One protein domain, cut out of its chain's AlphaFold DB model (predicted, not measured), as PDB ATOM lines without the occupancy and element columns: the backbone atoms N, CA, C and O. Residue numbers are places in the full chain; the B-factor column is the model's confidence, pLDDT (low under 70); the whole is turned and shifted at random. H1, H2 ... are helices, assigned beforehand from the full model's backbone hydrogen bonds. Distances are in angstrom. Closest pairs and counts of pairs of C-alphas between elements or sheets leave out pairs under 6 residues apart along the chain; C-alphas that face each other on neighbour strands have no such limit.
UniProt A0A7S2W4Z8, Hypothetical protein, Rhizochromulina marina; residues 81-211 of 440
ATOM      1  N   HIS A  81     165.587 235.028 169.614       89.12
ATOM      2  CA  HIS A  81     164.875 236.052 168.875       89.12
ATOM      3  C   HIS A  81     163.406 235.679 168.642       89.12
ATOM      4  O   HIS A  81     162.525 236.499 168.886       89.12
ATOM      5  N   LEU A  82     163.120 234.436 168.239       90.31
ATOM      6  CA  LEU A  82     161.748 233.950 168.064       90.31
ATOM      7  C   LEU A  82     160.989 233.850 169.393       90.31
ATOM      8  O   LEU A  82     159.796 234.140 169.421       90.31
ATOM      9  N   ASP A  83     161.671 233.516 170.492       93.25
ATOM     10  CA  ASP A  83     161.092 233.556 171.840       93.25
ATOM     11  C   ASP A  83     160.581 234.945 172.205       93.25
ATOM     12  O   ASP A  83     159.506 235.070 172.785       93.25
ATOM     13  N   GLU A  84     161.341 235.989 171.882       90.12
ATOM     14  CA  GLU A  84     160.939 237.364 172.164       90.12
ATOM     15  C   GLU A  84     159.867 237.851 171.185       90.12
ATOM     16  O   GLU A  84     158.888 238.468 171.608       90.12
ATOM     17  N   ALA A  85     160.008 237.529 169.897       84.19
ATOM     18  CA  ALA A  85     159.121 238.012 168.848       84.19
ATOM     19  C   ALA A  85     157.719 237.377 168.881       84.19
ATOM     20  O   ALA A  85     156.740 238.040 168.545       84.19
ATOM     21  N   LEU A  86     157.604 236.109 169.298       87.94
ATOM     22  CA  LEU A  86     156.331 235.373 169.331       87.94
ATOM     23  C   LEU A  86     155.643 235.381 170.698       87.94
ATOM     24  O   LEU A  86     154.537 234.852 170.825       87.94
ATOM     25  N   LYS A  87     156.248 236.001 171.712       91.19
ATOM     26  CA  LYS A  87     155.702 236.053 173.069       91.19
ATOM     27  C   LYS A  87     154.364 236.793 173.130       91.19
ATOM     28  O   LYS A  87     154.270 237.958 172.749       91.19
ATOM     29  N   GLY A  88     153.342 236.148 173.687       88.19
ATOM     30  CA  GLY A  88     151.994 236.701 173.831       88.19
ATOM     31  C   GLY A  88     151.188 236.733 172.531       88.19
ATOM     32  O   GLY A  88     150.136 237.370 172.477       88.19
ATOM     33  N   THR A  89     151.676 236.079 171.479       86.75
ATOM     34  CA  THR A  89     151.032 236.045 170.163       86.75
ATOM     35  C   THR A  89     150.260 234.739 169.986       86.75
ATOM     36  O   THR A  89     150.517 233.756 170.676       86.75
ATOM     37  N   ALA A  90     149.331 234.689 169.025       87.00
ATOM     38  CA  ALA A  90     148.609 233.449 168.716       87.00
ATOM     39  C   ALA A  90     149.547 232.309 168.265       87.00
ATOM     40  O   ALA A  90     149.233 231.142 168.475       87.00
ATOM     41  N   ALA A  91     150.712 232.654 167.708       87.56
ATOM     42  CA  ALA A  91     151.702 231.696 167.238       87.56
ATOM     43  C   ALA A  91     152.676 231.207 168.324       87.56
ATOM     44  O   ALA A  91     153.535 230.370 168.040       87.56
ATOM     45  N   GLU A  92     152.549 231.686 169.567       91.12
ATOM     46  CA  GLU A  92     153.389 231.246 170.687       91.12
ATOM     47  C   GLU A  92     153.273 229.730 170.918       91.12
ATOM     48  O   GLU A  92     154.277 229.065 171.170       91.12
ATOM     49  N   GLU A  93     152.077 229.151 170.766       90.69
ATOM     50  CA  GLU A  93     151.862 227.707 170.941       90.69
ATOM     51  C   GLU A  93     152.528 226.883 169.826       90.69
ATOM     52  O   GLU A  93     153.177 225.861 170.084       90.69
ATOM     53  N   THR A  94     152.395 227.326 168.574       91.25
ATOM     54  CA  THR A  94     153.036 226.680 167.421       91.25
ATOM     55  C   THR A  94     154.551 226.788 167.507       91.25
ATOM     56  O   THR A  94     155.257 225.804 167.256       91.25
ATOM     57  N   TRP A  95     155.060 227.935 167.960       93.75
ATOM     58  CA  TRP A  95     156.467 228.088 168.286       93.75
ATOM     59  C   TRP A  95     156.898 227.169 169.414       93.75
ATOM     60  O   TRP A  95     157.857 226.443 169.212       93.75
ATOM     61  N   ALA A  96     156.187 227.085 170.540       91.88
ATOM     62  CA  ALA A  96     156.563 226.212 171.655       91.88
ATOM     63  C   ALA A  96     156.791 224.750 171.214       91.88
ATOM     64  O   ALA A  96     157.753 224.110 171.644       91.88
ATOM     65  N   LYS A  97     155.971 224.245 170.278       90.38
ATOM     66  CA  LYS A  97     156.125 222.904 169.685       90.38
ATOM     67  C   LYS A  97     157.382 222.780 168.819       90.38
ATOM     68  O   LYS A  97     158.094 221.779 168.903       90.38
ATOM     69  N   PHE A  98     157.666 223.772 167.974       94.56
ATOM     70  CA  PHE A  98     158.824 223.752 167.069       94.56
ATOM     71  C   PHE A  98     160.144 224.138 167.765       94.56
ATOM     72  O   PHE A  98     161.217 223.640 167.424       94.56
ATOM     73  N   ARG A  99     160.061 224.956 168.808       94.50
ATOM     74  CA  ARG A  99     161.159 225.475 169.619       94.50
ATOM     75  C   ARG A  99     162.027 224.370 170.199       94.50
ATOM     76  O   ARG A  99     163.246 224.426 170.078       94.50
ATOM     77  N   LEU A 100     161.420 223.329 170.775       94.19
ATOM     78  CA  LEU A 100     162.159 222.173 171.306       94.19
ATOM     79  C   LEU A 100     163.019 221.505 170.229       94.19
ATOM     80  O   LEU A 100     164.153 221.093 170.483       94.19
ATOM     81  N   ARG A 101     162.500 221.454 169.001       94.38
ATOM     82  CA  ARG A 101     163.210 220.909 167.850       94.38
ATOM     83  C   ARG A 101     164.383 221.799 167.442       94.38
ATOM     84  O   ARG A 101     165.471 221.280 167.218       94.38
ATOM     85  N   MET A 102     164.201 223.120 167.424       95.12
ATOM     86  CA  MET A 102     165.285 224.084 167.180       95.12
ATOM     87  C   MET A 102     166.398 223.991 168.232       95.12
ATOM     88  O   MET A 102     167.582 223.988 167.890       95.12
ATOM     89  N   VAL A 103     166.042 223.826 169.508       96.19
ATOM     90  CA  VAL A 103     167.019 223.610 170.588       96.19
ATOM     91  C   VAL A 103     167.763 222.281 170.406       96.19
ATOM     92  O   VAL A 103     168.978 222.224 170.619       96.19
ATOM     93  N   ALA A 104     167.089 221.225 169.939       95.19
ATOM     94  CA  ALA A 104     167.746 219.969 169.582       95.19
ATOM     95  C   ALA A 104     168.729 220.139 168.405       95.19
ATOM     96  O   ALA A 104     169.864 219.665 168.501       95.19
ATOM     97  N   TYR A 105     168.358 220.878 167.348       95.69
ATOM     98  CA  TYR A 105     169.288 221.252 166.271       95.69
ATOM     99  C   TYR A 105     170.498 222.020 166.822       95.69
ATOM    100  O   TYR A 105     171.631 221.685 166.484       95.69
ATOM    101  N   CYS A 106     170.297 222.978 167.734       96.31
ATOM    102  CA  CYS A 106     171.392 223.702 168.388       96.31
ATOM    103  C   CYS A 106     172.338 222.746 169.142       96.31
ATOM    104  O   CYS A 106     173.559 222.823 168.975       96.31
ATOM    105  N   CYS A 107     171.797 221.792 169.909       95.44
ATOM    106  CA  CYS A 107     172.590 220.776 170.614       95.44
ATOM    107  C   CYS A 107     173.442 219.936 169.652       95.44
ATOM    108  O   CYS A 107     174.634 219.725 169.894       95.44
ATOM    109  N   VAL A 108     172.847 219.455 168.558       94.94
ATOM    110  CA  VAL A 108     173.554 218.611 167.586       94.94
ATOM    111  C   VAL A 108     174.563 219.420 166.769       94.94
ATOM    112  O   VAL A 108     175.644 218.908 166.478       94.94
ATOM    113  N   SER A 109     174.300 220.698 166.493       94.62
ATOM    114  CA  SER A 109     175.287 221.603 165.891       94.62
ATOM    115  C   SER A 109     176.497 221.825 166.801       94.62
ATOM    116  O   SER A 109     177.626 221.732 166.321       94.62
ATOM    117  N   LYS A 110     176.315 221.991 168.123       95.31
ATOM    118  CA  LYS A 110     177.451 222.038 169.073       95.31
ATOM    119  C   LYS A 110     178.255 220.741 169.048       95.31
ATOM    120  O   LYS A 110     179.488 220.759 169.079       95.31
ATOM    121  N   LEU A 111     177.568 219.598 168.973       93.50
ATOM    122  CA  LEU A 111     178.236 218.308 168.832       93.50
ATOM    123  C   LEU A 111     179.050 218.263 167.536       93.50
ATOM    124  O   LEU A 111     180.232 217.929 167.604       93.50
ATOM    125  N   ARG A 112     178.458 218.647 166.395       94.19
ATOM    126  CA  ARG A 112     179.121 218.731 165.084       94.19
ATOM    127  C   ARG A 112     180.397 219.562 165.170       94.19
ATOM    128  O   ARG A 112     181.457 219.066 164.814       94.19
ATOM    129  N   GLU A 113     180.322 220.772 165.712       95.00
ATOM    130  CA  GLU A 113     181.474 221.672 165.887       95.00
ATOM    131  C   GLU A 113     182.580 221.046 166.756       95.00
ATOM    132  O   GLU A 113     183.773 221.245 166.514       95.00
ATOM    133  N   SER A 114     182.197 220.232 167.745       94.38
ATOM    134  CA  SER A 114     183.137 219.576 168.658       94.38
ATOM    135  C   SER A 114     183.794 218.300 168.108       94.38
ATOM    136  O   SER A 114     184.836 217.896 168.630       94.38
ATOM    137  N   VAL A 115     183.212 217.649 167.090       95.12
ATOM    138  CA  VAL A 115     183.690 216.353 166.554       95.12
ATOM    139  C   VAL A 115     184.095 216.388 165.085       95.12
ATOM    140  O   VAL A 115     184.858 215.527 164.654       95.12
ATOM    141  N   CYS A 116     183.618 217.357 164.312       95.12
ATOM    142  CA  CYS A 116     183.950 217.522 162.901       95.12
ATOM    143  C   CYS A 116     185.067 218.551 162.724       95.12
ATOM    144  O   CYS A 116     185.340 219.383 163.597       95.12
ATOM    145  N   ASP A 117     185.745 218.485 161.586       93.31
ATOM    146  CA  ASP A 117     186.620 219.570 161.158       93.31
ATOM    147  C   ASP A 117     185.786 220.718 160.569       93.31
ATOM    148  O   ASP A 117     184.699 220.465 160.036       93.31
ATOM    149  N   PRO A 118     186.229 221.980 160.727       90.00
ATOM    150  CA  PRO A 118     185.526 223.112 160.141       90.00
ATOM    151  C   PRO A 118     185.408 222.906 158.631       90.00
ATOM    152  O   PRO A 118     186.358 222.491 157.972       90.00
ATOM    153  N   ILE A 119     184.220 223.175 158.097       85.06
ATOM    154  CA  ILE A 119     183.936 223.029 156.672       85.06
ATOM    155  C   ILE A 119     184.677 224.159 155.958       85.06
ATOM    156  O   ILE A 119     184.309 225.322 156.082       85.06
ATOM    157  N   THR A 120     185.761 223.836 155.257       81.06
ATOM    158  CA  THR A 120     186.603 224.824 154.561       81.06
ATOM    159  C   THR A 120     186.166 225.081 153.115       81.06
ATOM    160  O   THR A 120     186.954 225.590 152.325       81.06
ATOM    161  N   GLY A 121     184.936 224.720 152.734       75.31
ATOM    162  CA  GLY A 121     184.437 224.838 151.361       75.31
ATOM    163  C   GLY A 121     182.968 225.250 151.295       75.31
ATOM    164  O   GLY A 121     182.229 225.073 152.257       75.31
ATOM    165  N   ALA A 122     182.561 225.798 150.149       68.19
ATOM    166  CA  ALA A 122     181.185 226.228 149.883       68.19
ATOM    167  C   ALA A 122     180.207 225.060 149.631       68.19
ATOM    168  O   ALA A 122     178.998 225.274 149.579       68.19
ATOM    169  N   ASP A 123     180.711 223.829 149.489       70.94
ATOM    170  CA  ASP A 123     179.888 222.641 149.258       70.94
ATOM    171  C   ASP A 123     179.273 222.124 150.566       70.94
ATOM    172  O   ASP A 123     179.719 221.148 151.170       70.94
ATOM    173  N   ASP A 124     178.182 222.775 150.972       63.47
ATOM    174  CA  ASP A 124     177.310 222.398 152.095       63.47
ATOM    175  C   ASP A 124     176.711 220.981 151.963       63.47
ATOM    176  O   ASP A 124     176.188 220.429 152.932       63.47
ATOM    177  N   ALA A 125     176.765 220.389 150.764       67.94
ATOM    178  CA  ALA A 125     176.200 219.076 150.463       67.94
ATOM    179  C   ALA A 125     177.094 217.900 150.890       67.94
ATOM    180  O   ALA A 125     176.635 216.756 150.893       67.94
ATOM    181  N   ALA A 126     178.363 218.143 151.232       79.50
ATOM    182  CA  ALA A 126     179.255 217.076 151.657       79.50
ATOM    183  C   ALA A 126     178.902 216.593 153.073       79.50
ATOM    184  O   ALA A 126     178.768 217.387 154.011       79.50
ATOM    185  N   ASP A 127     178.791 215.272 153.238       84.75
ATOM    186  CA  ASP A 127     178.630 214.654 154.553       84.75
ATOM    187  C   ASP A 127     179.751 215.139 155.493       84.75
ATOM    188  O   ASP A 127     180.927 215.133 155.112       84.75
ATOM    189  N   PRO A 128     179.431 215.557 156.731       88.38
ATOM    190  CA  PRO A 128     180.429 216.101 157.637       88.38
ATOM    191  C   PRO A 128     181.498 215.053 157.966       88.38
ATOM    192  O   PRO A 128     181.212 214.011 158.562       88.38
ATOM    193  N   THR A 129     182.754 215.351 157.628       93.44
ATOM    194  CA  THR A 129     183.892 214.492 157.965       93.44
ATOM    195  C   THR A 129     184.135 214.524 159.472       93.44
ATOM    196  O   THR A 129     184.545 215.536 160.044       93.44
ATOM    197  N   ILE A 130     183.856 213.403 160.140       95.19
ATOM    198  CA  ILE A 130     184.094 213.250 161.579       95.19
ATOM    199  C   ILE A 130     185.588 213.033 161.821       95.19
ATOM    200  O   ILE A 130     186.183 212.090 161.286       95.19
ATOM    201  N   ASN A 131     186.168 213.881 162.668       95.94
ATOM    202  CA  ASN A 131     187.553 213.794 163.094       95.94
ATOM    203  C   ASN A 131     187.672 212.769 164.231       95.94
ATOM    204  O   ASN A 131     187.240 213.015 165.361       95.94
ATOM    205  N   ASP A 132     188.280 211.618 163.942       93.44
ATOM    206  CA  ASP A 132     188.365 210.502 164.892       93.44
ATOM    207  C   ASP A 132     189.144 210.874 166.171       93.44
ATOM    208  O   ASP A 132     188.820 210.392 167.257       93.44
ATOM    209  N   ALA A 133     190.114 211.794 166.084       94.56
ATOM    210  CA  ALA A 133     190.872 212.266 167.243       94.56
ATOM    211  C   ALA A 133     190.048 213.199 168.145       94.56
ATOM    212  O   ALA A 133     190.161 213.121 169.371       94.56
ATOM    213  N   LYS A 134     189.206 214.070 167.571       94.81
ATOM    214  CA  LYS A 134     188.243 214.870 168.350       94.81
ATOM    215  C   LYS A 134     187.172 213.977 168.963       94.81
ATOM    216  O   LYS A 134     186.847 214.134 170.138       94.81
ATOM    217  N   LEU A 135     186.681 213.004 168.199       92.38
ATOM    218  CA  LEU A 135     185.672 212.063 168.661       92.38
ATOM    219  C   LEU A 135     186.167 211.219 169.842       92.38
ATOM    220  O   LEU A 135     185.449 211.068 170.825       92.38
ATOM    221  N   ALA A 136     187.411 210.739 169.796       90.38
ATOM    222  CA  ALA A 136     188.021 209.977 170.888       90.38
ATOM    223  C   ALA A 136     188.180 210.783 172.193       90.38
ATOM    224  O   ALA A 136     188.251 210.197 173.270       90.38
ATOM    225  N   LYS A 137     188.220 212.123 172.117       91.25
ATOM    226  CA  LYS A 137     188.268 213.013 173.293       91.25
ATOM    227  C   LYS A 137     186.894 213.247 173.924       91.25
ATOM    228  O   LYS A 137     186.824 213.762 175.042       91.25
ATOM    229  N   GLN A 138     185.809 212.901 173.231       90.31
ATOM    230  CA  GLN A 138     184.462 213.088 173.751       90.31
ATOM    231  C   GLN A 138     184.176 212.087 174.869       90.31
ATOM    232  O   GLN A 138     184.315 210.878 174.712       90.31
ATOM    233  N   ASN A 139     183.749 212.604 176.020       86.94
ATOM    234  CA  ASN A 139     183.346 211.779 177.149       86.94
ATOM    235  C   ASN A 139     181.828 211.592 177.111       86.94
ATOM    236  O   ASN A 139     181.089 212.558 177.281       86.94
ATOM    237  N   GLN A 140     181.373 210.346 176.964       81.25
ATOM    238  CA  GLN A 140     179.952 209.983 176.935       81.25
ATOM    239  C   GLN A 140     179.160 210.569 178.114       81.25
ATOM    240  O   GLN A 140     178.045 211.050 177.932       81.25
ATOM    241  N   LYS A 141     179.741 210.585 179.322       83.31
ATOM    242  CA  LYS A 141     179.065 211.127 180.511       83.31
ATOM    243  C   LYS A 141     178.797 212.627 180.392       83.31
ATOM    244  O   LYS A 141     177.852 213.118 180.997       83.31
ATOM    245  N   LYS A 142     179.604 213.349 179.606       89.19
ATOM    246  CA  LYS A 142     179.437 214.790 179.394       89.19
ATOM    247  C   LYS A 142     178.314 215.117 178.416       89.19
ATOM    248  O   LYS A 142     177.812 216.228 178.481       89.19
ATOM    249  N   TRP A 143     177.890 214.194 177.549       88.75
ATOM    250  CA  TRP A 143     176.830 214.478 176.571       88.75
ATOM    251  C   TRP A 143     175.475 214.694 177.224       88.75
ATOM    252  O   TRP A 143     174.815 215.680 176.920       88.75
ATOM    253  N   GLY A 144     175.093 213.828 178.165       90.19
ATOM    254  CA  GLY A 144     173.839 213.998 178.898       90.19
ATOM    255  C   GLY A 144     173.786 215.331 179.648       90.19
ATOM    256  O   GLY A 144     172.761 216.004 179.640       90.19
ATOM    257  N   THR A 145     174.907 215.739 180.248       92.44
ATOM    258  CA  THR A 145     175.039 217.053 180.892       92.44
ATOM    259  C   THR A 145     174.994 218.185 179.868       92.44
ATOM    260  O   THR A 145     174.192 219.085 180.029       92.44
ATOM    261  N   ALA A 146     175.740 218.110 178.763       92.50
ATOM    262  CA  ALA A 146     175.767 219.161 177.741       92.50
ATOM    263  C   ALA A 146     174.410 219.382 177.048       92.50
ATOM    264  O   ALA A 146     174.060 220.524 176.742       92.50
ATOM    265  N   VAL A 147     173.641 218.311 176.809       93.81
ATOM    266  CA  VAL A 147     172.265 218.411 176.302       93.81
ATOM    267  C   VAL A 147     171.390 219.112 177.332       93.81
ATOM    268  O   VAL A 147     170.767 220.116 176.998       93.81
ATOM    269  N   ARG A 148     171.391 218.648 178.589       93.75
ATOM    270  CA  ARG A 148     170.604 219.279 179.659       93.75
ATOM    271  C   ARG A 148     170.975 220.741 179.867       93.75
ATOM    272  O   ARG A 148     170.079 221.568 179.925       93.75
ATOM    273  N   ASP A 149     172.262 221.065 179.895       94.62
ATOM    274  CA  ASP A 149     172.756 222.433 180.054       94.62
ATOM    275  C   ASP A 149     172.333 223.317 178.877       94.62
ATOM    276  O   ASP A 149     171.939 224.464 179.072       94.62
ATOM    277  N   THR A 150     172.371 222.790 177.646       95.06
ATOM    278  CA  THR A 150     171.917 223.545 176.472       95.06
ATOM    279  C   THR A 150     170.413 223.788 176.535       95.06
ATOM    280  O   THR A 150     169.993 224.930 176.391       95.06
ATOM    281  N   PHE A 151     169.602 222.771 176.829       95.19
ATOM    282  CA  PHE A 151     168.160 222.949 177.007       95.19
ATOM    283  C   PHE A 151     167.849 223.927 178.154       95.19
ATOM    284  O   PHE A 151     167.094 224.879 177.962       95.19
ATOM    285  N   ALA A 152     168.512 223.783 179.301       94.69
ATOM    286  CA  ALA A 152     168.376 224.691 180.436       94.69
ATOM    287  C   ALA A 152     168.783 226.137 180.097       94.69
ATOM    288  O   ALA A 152     168.143 227.070 180.580       94.69
ATOM    289  N   SER A 153     169.786 226.346 179.232       95.62
ATOM    290  CA  SER A 153     170.186 227.691 178.785       95.62
ATOM    291  C   SER A 153     169.107 228.408 177.968       95.62
ATOM    292  O   SER A 153     169.052 229.632 177.979       95.62
ATOM    293  N   PHE A 154     168.200 227.650 177.344       95.31
ATOM    294  CA  PHE A 154     166.995 228.165 176.695       95.31
ATOM    295  C   PHE A 154     165.769 228.076 177.620       95.31
ATOM    296  O   PHE A 154     164.638 228.052 177.155       95.31
ATOM    297  N   GLY A 155     165.931 227.950 178.938       93.75
ATOM    298  CA  GLY A 155     164.799 227.821 179.863       93.75
ATOM    299  C   GLY A 155     163.990 226.523 179.713       93.75
ATOM    300  O   GLY A 155     162.963 226.370 180.366       93.75
ATOM    301  N   CYS A 156     164.452 225.568 178.902       91.38
ATOM    302  CA  CYS A 156     163.861 224.241 178.748       91.38
ATOM    303  C   CYS A 156     164.393 223.281 179.822       91.38
ATOM    304  O   CYS A 156     164.946 222.233 179.497       91.38
ATOM    305  N   ASP A 157     164.308 223.645 181.100       89.88
ATOM    306  CA  ASP A 157     164.842 222.788 182.159       89.88
ATOM    307  C   ASP A 157     163.832 221.680 182.528       89.88
ATOM    308  O   ASP A 157     162.794 221.983 183.134       89.88
ATOM    309  N   PRO A 158     164.122 220.399 182.218       82.94
ATOM    310  CA  PRO A 158     163.242 219.283 182.563       82.94
ATOM    311  C   PRO A 158     162.982 219.181 184.074       82.94
ATOM    312  O   PRO A 158     161.891 218.794 184.493       82.94
ATOM    313  N   ALA A 159     163.951 219.581 184.911       86.38
ATOM    314  CA  ALA A 159     163.829 219.516 186.367       86.38
ATOM    315  C   ALA A 159     162.903 220.600 186.934       86.38
ATOM    316  O   ALA A 159     162.291 220.400 187.984       86.38
ATOM    317  N   ARG A 160     162.789 221.745 186.250       84.81
ATOM    318  CA  ARG A 160     161.900 222.845 186.655       84.81
ATOM    319  C   ARG A 160     160.506 222.721 186.070       84.81
ATOM    320  O   ARG A 160     159.563 223.196 186.694       84.81
ATOM    321  N   SER A 161     160.377 222.113 184.891       75.25
ATOM    322  CA  SER A 161     159.115 222.135 184.154       75.25
ATOM    323  C   SER A 161     158.028 221.266 184.793       75.25
ATOM    324  O   SER A 161     156.858 221.593 184.652       75.25
ATOM    325  N   GLY A 162     158.382 220.209 185.540       58.00
ATOM    326  CA  GLY A 162     157.486 219.416 186.409       58.00
ATOM    327  C   GLY A 162     156.302 218.689 185.740       58.00
ATOM    328  O   GLY A 162     155.826 217.696 186.280       58.00
ATOM    329  N   ALA A 163     155.850 219.143 184.574       57.84
ATOM    330  CA  ALA A 163     154.628 218.740 183.892       57.84
ATOM    331  C   ALA A 163     154.774 218.709 182.360       57.84
ATOM    332  O   ALA A 163     153.883 218.202 181.683       57.84
ATOM    333  N   ASP A 164     155.875 219.212 181.789       84.94
ATOM    334  CA  ASP A 164     156.092 219.130 180.343       84.94
ATOM    335  C   ASP A 164     156.708 217.775 179.958       84.94
ATOM    336  O   ASP A 164     157.924 217.602 179.823       84.94
ATOM    337  N   GLU A 165     155.835 216.775 179.829       88.19
ATOM    338  CA  GLU A 165     156.184 215.427 179.370       88.19
ATOM    339  C   GLU A 165     156.839 215.439 177.981       88.19
ATOM    340  O   GLU A 165     157.696 214.598 177.705       88.19
ATOM    341  N   VAL A 166     156.480 216.402 177.123       86.44
ATOM    342  CA  VAL A 166     157.020 216.523 175.762       86.44
ATOM    343  C   VAL A 166     158.472 216.986 175.810       86.44
ATOM    344  O   VAL A 166     159.330 216.378 175.165       86.44
ATOM    345  N   LEU A 167     158.770 218.004 176.622       87.62
ATOM    346  CA  LEU A 167     160.139 218.452 176.870       87.62
ATOM    347  C   LEU A 167     161.002 217.319 177.435       87.62
ATOM    348  O   LEU A 167     162.083 217.045 176.911       87.62
ATOM    349  N   ASN A 168     160.517 216.639 178.477       88.31
ATOM    350  CA  ASN A 168     161.230 215.513 179.082       88.31
ATOM    351  C   ASN A 168     161.497 214.406 178.060       88.31
ATOM    352  O   ASN A 168     162.608 213.881 177.996       88.31
ATOM    353  N   PHE A 169     160.503 214.080 177.231       91.19
ATOM    354  CA  PHE A 169     160.642 213.079 176.184       91.19
ATOM    355  C   PHE A 169     161.702 213.465 175.148       91.19
ATOM    356  O   PHE A 169     162.556 212.636 174.848       91.19
ATOM    357  N   GLU A 170     161.698 214.690 174.613       89.12
ATOM    358  CA  GLU A 170     162.686 215.094 173.599       89.12
ATOM    359  C   GLU A 170     164.108 215.189 174.171       89.12
ATOM    360  O   GLU A 170     165.060 214.752 173.520       89.12
ATOM    361  N   VAL A 171     164.262 215.676 175.410       89.75
ATOM    362  CA  VAL A 171     165.561 215.695 176.104       89.75
ATOM    363  C   VAL A 171     166.075 214.272 176.312       89.75
ATOM    364  O   VAL A 171     167.194 213.959 175.903       89.75
ATOM    365  N   GLU A 172     165.271 213.384 176.900       92.50
ATOM    366  CA  GLU A 172     165.686 212.005 177.175       92.50
ATOM    367  C   GLU A 172     165.890 211.194 175.893       92.50
ATOM    368  O   GLU A 172     166.813 210.383 175.822       92.50
ATOM    369  N   LYS A 173     165.102 211.444 174.846       93.38
ATOM    370  CA  LYS A 173     165.293 210.853 173.518       93.38
ATOM    371  C   LYS A 173     166.632 211.269 172.921       93.38
ATOM    372  O   LYS A 173     167.396 210.394 172.526       93.38
ATOM    373  N   LEU A 174     166.974 212.560 172.933       89.94
ATOM    374  CA  LEU A 174     168.265 213.028 172.423       89.94
ATOM    375  C   LEU A 174     169.436 212.487 173.259       89.94
ATOM    376  O   LEU A 174     170.437 212.039 172.704       89.94
ATOM    377  N   ILE A 175     169.308 212.464 174.590       91.06
ATOM    378  CA  ILE A 175     170.308 211.859 175.485       91.06
ATOM    379  C   ILE A 175     170.463 210.368 175.193       91.06
ATOM    380  O   ILE A 175     171.589 209.869 175.174       91.06
ATOM    381  N   THR A 176     169.363 209.655 174.964       91.44
ATOM    382  CA  THR A 176     169.355 208.225 174.647       91.44
ATOM    383  C   THR A 176     170.008 207.967 173.297       91.44
ATOM    384  O   THR A 176     170.887 207.109 173.205       91.44
ATOM    385  N   ASP A 177     169.654 208.737 172.270       89.25
ATOM    386  CA  ASP A 177     170.240 208.648 170.934       89.25
ATOM    387  C   ASP A 177     171.750 208.898 170.987       89.25
ATOM    388  O   ASP A 177     172.523 208.073 170.496       89.25
ATOM    389  N   LEU A 178     172.188 209.957 171.681       86.31
ATOM    390  CA  LEU A 178     173.606 210.239 171.900       86.31
ATOM    391  C   LEU A 178     174.287 209.140 172.725       86.31
ATOM    392  O   LEU A 178     175.366 208.679 172.374       86.31
ATOM    393  N   SER A 179     173.668 208.656 173.799       85.50
ATOM    394  CA  SER A 179     174.248 207.603 174.645       85.50
ATOM    395  C   SER A 179     174.413 206.288 173.887       85.50
ATOM    396  O   SER A 179     175.418 205.598 174.072       85.50
ATOM    397  N   ASN A 180     173.482 205.972 172.984       83.88
ATOM    398  CA  ASN A 180     173.530 204.800 172.114       83.88
ATOM    399  C   ASN A 180     174.677 204.844 171.097       83.88
ATOM    400  O   ASN A 180     175.065 203.786 170.594       83.88
ATOM    401  N   ILE A 181     175.253 206.021 170.819       82.25
ATOM    402  CA  ILE A 181     176.466 206.144 170.000       82.25
ATOM    403  C   ILE A 181     177.639 205.405 170.659       82.25
ATOM    404  O   ILE A 181     178.493 204.850 169.973       82.25
ATOM    405  N   SER A 182     177.688 205.365 171.992       73.38
ATOM    406  CA  SER A 182     178.777 204.756 172.751       73.38
ATOM    407  C   SER A 182     178.336 203.427 173.361       73.38
ATOM    408  O   SER A 182     178.046 203.318 174.555       73.38
ATOM    409  N   LYS A 183     178.279 202.381 172.532       72.12
ATOM    410  CA  LYS A 183     178.148 201.005 173.033       72.12
ATOM    411  C   LYS A 183     179.536 200.496 173.424       72.12
ATOM    412  O   LYS A 183     180.506 200.669 172.693       72.12
ATOM    413  N   ASN A 184     179.645 199.873 174.599       75.69
ATOM    414  CA  ASN A 184     180.898 199.319 175.142       75.69
ATOM    415  C   ASN A 184     182.005 200.358 175.423       75.69
ATOM    416  O   ASN A 184     183.190 200.036 175.346       75.69
ATOM    417  N   GLY A 185     181.633 201.609 175.721       72.88
ATOM    418  CA  GLY A 185     182.583 202.686 176.036       72.88
ATOM    419  C   GLY A 185     183.388 203.195 174.837       72.88
ATOM    420  O   GLY A 185     184.314 203.984 175.018       72.88
ATOM    421  N   LYS A 186     183.053 202.753 173.617       77.69
ATOM    422  CA  LYS A 186     183.632 203.253 172.371       77.69
ATOM    423  C   LYS A 186     182.559 203.981 171.582       77.69
ATOM    424  O   LYS A 186     181.518 203.417 171.260       77.69
ATOM    425  N   VAL A 187     182.841 205.232 171.246       81.12
ATOM    426  CA  VAL A 187     181.966 206.054 170.415       81.12
ATOM    427  C   VAL A 187     182.015 205.548 168.970       81.12
ATOM    428  O   VAL A 187     183.059 205.593 168.322       81.12
ATOM    429  N   HIS A 188     180.892 205.050 168.453       87.62
ATOM    430  CA  HIS A 188     180.792 204.567 167.081       87.62
ATOM    431  C   HIS A 188     180.598 205.730 166.102       87.62
ATOM    432  O   HIS A 188     179.551 206.377 166.088       87.62
ATOM    433  N   LYS A 189     181.579 205.938 165.215       90.31
ATOM    434  CA  LYS A 189     181.548 206.948 164.139       90.31
ATOM    435  C   LYS A 189     180.246 206.927 163.327       90.31
ATOM    436  O   LYS A 189     179.651 207.973 163.102       90.31
ATOM    437  N   LEU A 190     179.769 205.734 162.963       88.69
ATOM    438  CA  LEU A 190     178.521 205.545 162.210       88.69
ATOM    439  C   LEU A 190     177.291 206.092 162.946       88.69
ATOM    440  O   LEU A 190     176.408 206.675 162.324       88.69
ATOM    441  N   SER A 191     177.229 205.933 164.268       89.69
ATOM    442  CA  SER A 191     176.107 206.427 165.070       89.69
ATOM    443  C   SER A 191     176.125 207.951 165.196       89.69
ATOM    444  O   SER A 191     175.071 208.576 165.116       89.69
ATOM    445  N   VAL A 192     177.312 208.560 165.312       91.50
ATOM    446  CA  VAL A 192     177.460 210.026 165.266       91.50
ATOM    447  C   VAL A 192     177.000 210.545 163.910       91.50
ATOM    448  O   VAL A 192     176.188 211.459 163.850       91.50
ATOM    449  N   GLN A 193     177.472 209.928 162.825       93.00
ATOM    450  CA  GLN A 193     177.109 210.314 161.464       93.00
ATOM    451  C   GLN A 193     175.597 210.210 161.233       93.00
ATOM    452  O   GLN A 193     175.007 211.103 160.635       93.00
ATOM    453  N   TYR A 194     174.956 209.162 161.757       93.12
ATOM    454  CA  TYR A 194     173.504 209.009 161.697       93.12
ATOM    455  C   TYR A 194     172.767 210.161 162.392       93.12
ATOM    456  O   TYR A 194     171.841 210.724 161.813       93.12
ATOM    457  N   ILE A 195     173.191 210.552 163.596       92.81
ATOM    458  CA  ILE A 195     172.563 211.659 164.333       92.81
ATOM    459  C   ILE A 195     172.814 212.999 163.641       92.81
ATOM    460  O   ILE A 195     171.877 213.774 163.471       92.81
ATOM    461  N   LEU A 196     174.031 213.246 163.152       93.88
ATOM    462  CA  LEU A 196     174.332 214.438 162.352       93.88
ATOM    463  C   LEU A 196     173.482 214.503 161.075       93.88
ATOM    464  O   LEU A 196     173.071 215.584 160.668       93.88
ATOM    465  N   LYS A 197     173.178 213.354 160.461       93.00
ATOM    466  CA  LYS A 197     172.293 213.271 159.295       93.00
ATOM    467  C   LYS A 197     170.827 213.511 159.661       93.00
ATOM    468  O   LYS A 197     170.118 214.192 158.921       93.00
ATOM    469  N   LEU A 198     170.373 212.977 160.798       92.75
ATOM    470  CA  LEU A 198     169.010 213.168 161.300       92.75
ATOM    471  C   LEU A 198     168.724 214.643 161.617       92.75
ATOM    472  O   LEU A 198     167.639 215.125 161.311       92.75
ATOM    473  N   PHE A 199     169.712 215.358 162.150       94.06
ATOM    474  CA  PHE A 199     169.649 216.795 162.431       94.06
ATOM    475  C   PHE A 199     170.478 217.609 161.427       94.06
ATOM    476  O   PHE A 199     171.134 218.588 161.782       94.06
ATOM    477  N   SER A 200     170.479 217.182 160.162       92.19
ATOM    478  CA  SER A 200     171.189 217.892 159.100       92.19
ATOM    479  C   SER A 200     170.537 219.241 158.794       92.19
ATOM    480  O   SER A 200     169.329 219.428 158.960       92.19
ATOM    481  N   THR A 201     171.334 220.176 158.276       89.31
ATOM    482  CA  THR A 201     170.839 221.470 157.785       89.31
ATOM    483  C   THR A 201     169.816 221.295 156.665       89.31
ATOM    484  O   THR A 201     168.884 222.082 156.569       89.31
ATOM    485  N   THR A 202     169.925 220.229 155.868       90.19
ATOM    486  CA  THR A 202     168.931 219.852 154.856       90.19
ATOM    487  C   THR A 202     167.569 219.547 155.473       90.19
ATOM    488  O   THR A 202     166.564 220.052 154.985       90.19
ATOM    489  N   ASN A 203     167.513 218.778 156.565       92.31
ATOM    490  CA  ASN A 203     166.241 218.504 157.240       92.31
ATOM    491  C   ASN A 203     165.652 219.780 157.846       92.31
ATOM    492  O   ASN A 203     164.452 220.017 157.721       92.31
ATOM    493  N   LEU A 204     166.496 220.643 158.418       93.12
ATOM    494  CA  LEU A 204     166.049 221.940 158.916       93.12
ATOM    495  C   LEU A 204     165.501 222.831 157.787       93.12
ATOM    496  O   LEU A 204     164.460 223.454 157.970       93.12
ATOM    497  N   ARG A 205     166.139 222.842 156.608       90.06
ATOM    498  CA  ARG A 205     165.673 223.557 155.402       90.06
ATOM    499  C   ARG A 205     164.314 223.073 154.900       90.06
ATOM    500  O   ARG A 205     163.609 223.846 154.270       90.06
ATOM    501  N   VAL A 206     163.941 221.824 155.166       91.06
ATOM    502  CA  VAL A 206     162.616 221.289 154.813       91.06
ATOM    503  C   VAL A 206     161.581 221.631 155.886       91.06
ATOM    504  O   VAL A 206     160.458 222.005 155.571       91.06
ATOM    505  N   GLU A 207     161.953 221.527 157.160       92.25
ATOM    506  CA  GLU A 207     161.025 221.692 158.284       92.25
ATOM    507  C   GLU A 207     160.728 223.159 158.616       92.25
ATOM    508  O   GLU A 207     159.607 223.491 159.003       92.25
ATOM    509  N   TYR A 208     161.720 224.041 158.476       91.31
ATOM    510  CA  TYR A 208     161.589 225.450 158.836       91.31
ATOM    511  C   TYR A 208     160.576 226.208 157.961       91.31
ATOM    512  O   TYR A 208     159.752 226.918 158.534       91.31
ATOM    513  N   PRO A 209     160.540 226.048 156.621       87.50
ATOM    514  CA  PRO A 209     159.520 226.694 155.794       87.50
ATOM    515  C   PRO A 209     158.093 226.269 156.149       87.50
ATOM    516  O   PRO A 209     157.195 227.107 156.153       87.50
ATOM    517  N   GLU A 210     157.870 224.996 156.503       89.19
ATOM    518  CA  GLU A 210     156.551 224.540 156.965       89.19
ATOM    519  C   GLU A 210     156.150 225.216 158.281       89.19
ATOM    520  O   GLU A 210     155.001 225.625 158.445       89.19
ATOM    521  N   PHE A 211     157.091 225.349 159.219       92.31
ATOM    522  CA  PHE A 211     156.873 226.098 160.453       92.31
ATOM    523  C   PHE A 211     156.574 227.574 160.163       92.31
ATOM    524  O   PHE A 211     155.584 228.106 160.663       92.31
TER     525      PHE A 211
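AT A GLANCE: This is residues 81 to 211 of the 440 residues of the protein "Hypothetical protein" of Rhizochromulina marina (UniProt A0A7S2W4Z8). A flat slab of helices has the long helix H2 through its middle, with H4 and H6 side by side along one side of it; H7 folds back from H6 as a helical hairpin, and H8 runs near H2 on the side away from H4, without clearly touching H2. H2, H4, H6 and H7 form a bundle that goes up and down, each helix running against the one before it; H1 folds back near the beginning of H2, and a long loop, residues 116 to 131, joins the other end of H2 to H3. The printed part has 131 residues with eight named helices, H1 to H8 in order, and no named strand, and its class is all helix. It is compact, with a radius of gyration of the C-alphas of 15.8 A, and spans 46 by 36 by 18 A.

HOW THE PARTS SIT: H1, residues 81 to 85, is close to but not clearly touching H2, residues 92 to 115; the C-alphas of Leu 82 and Trp 95 are closest, at 7.9 A. H3, residues 132 to 136, touches H2 at residues 114 to 115 alone, the closest C-alphas being those of Val 115 and Lys 134, 5.1 A apart. H4, residues 140 to 153, touches H2 at a steep tilt of 38 degrees, opposite ways, with C-alphas Cys 107 and Val 147 closest at 6.2 A. H6, residues 165 to 181, touches H4 at a shallow tilt of 29 degrees, opposite ways, with C-alphas Gly 144 and Ile 175 closest at 5.4 A. H6 and H2 only just touch, with 3 pairs of C-alphas within 8 A; Leu 100 and Leu 167 are closest, at 7.0 A. H5, residues 158 to 161, only just touches H6, with 3 such pairs, Pro 158 and Asn 168 closest at 5.5 A. H7, residues 189 to 198, forms a helical hairpin with H6, its C-alpha Ser 191 lying 5.0 A from that of Ile 181, the closest pair. H8, residues 201 to 211, is close to but not clearly touching H2, opposite ways at a shallow tilt of 9 degrees, with C-alphas Phe 98 and Phe 211 closest at 7.3 A. Every O i to N i+4 pair is within hydrogen-bond range in H1, H3, H6 and H7, against 18 of 20 in H2, 8 of 10 in H4 and 5 of 7 in H8; H5 is too short for such a pair.

IN THESE COORDINATES: H1 begins at C-alpha 81, (164.875, 236.052, 168.875). H2 is 34.0 A long, with a kink of 33 degrees near residue 99. H4 measures 20.3 A and H6 24.2 A. H8 ends at C-alpha 211, (156.873, 226.098, 160.453).

THE WHOLE: The C-alphas of Thr 89 and Asn 184 are the farthest apart, 47.6 A. The printed part has no cut, and the link from H2 to H3 is long. Residue 122, residues 124 to 125 and residues 162 to 163 have pLDDT under 70.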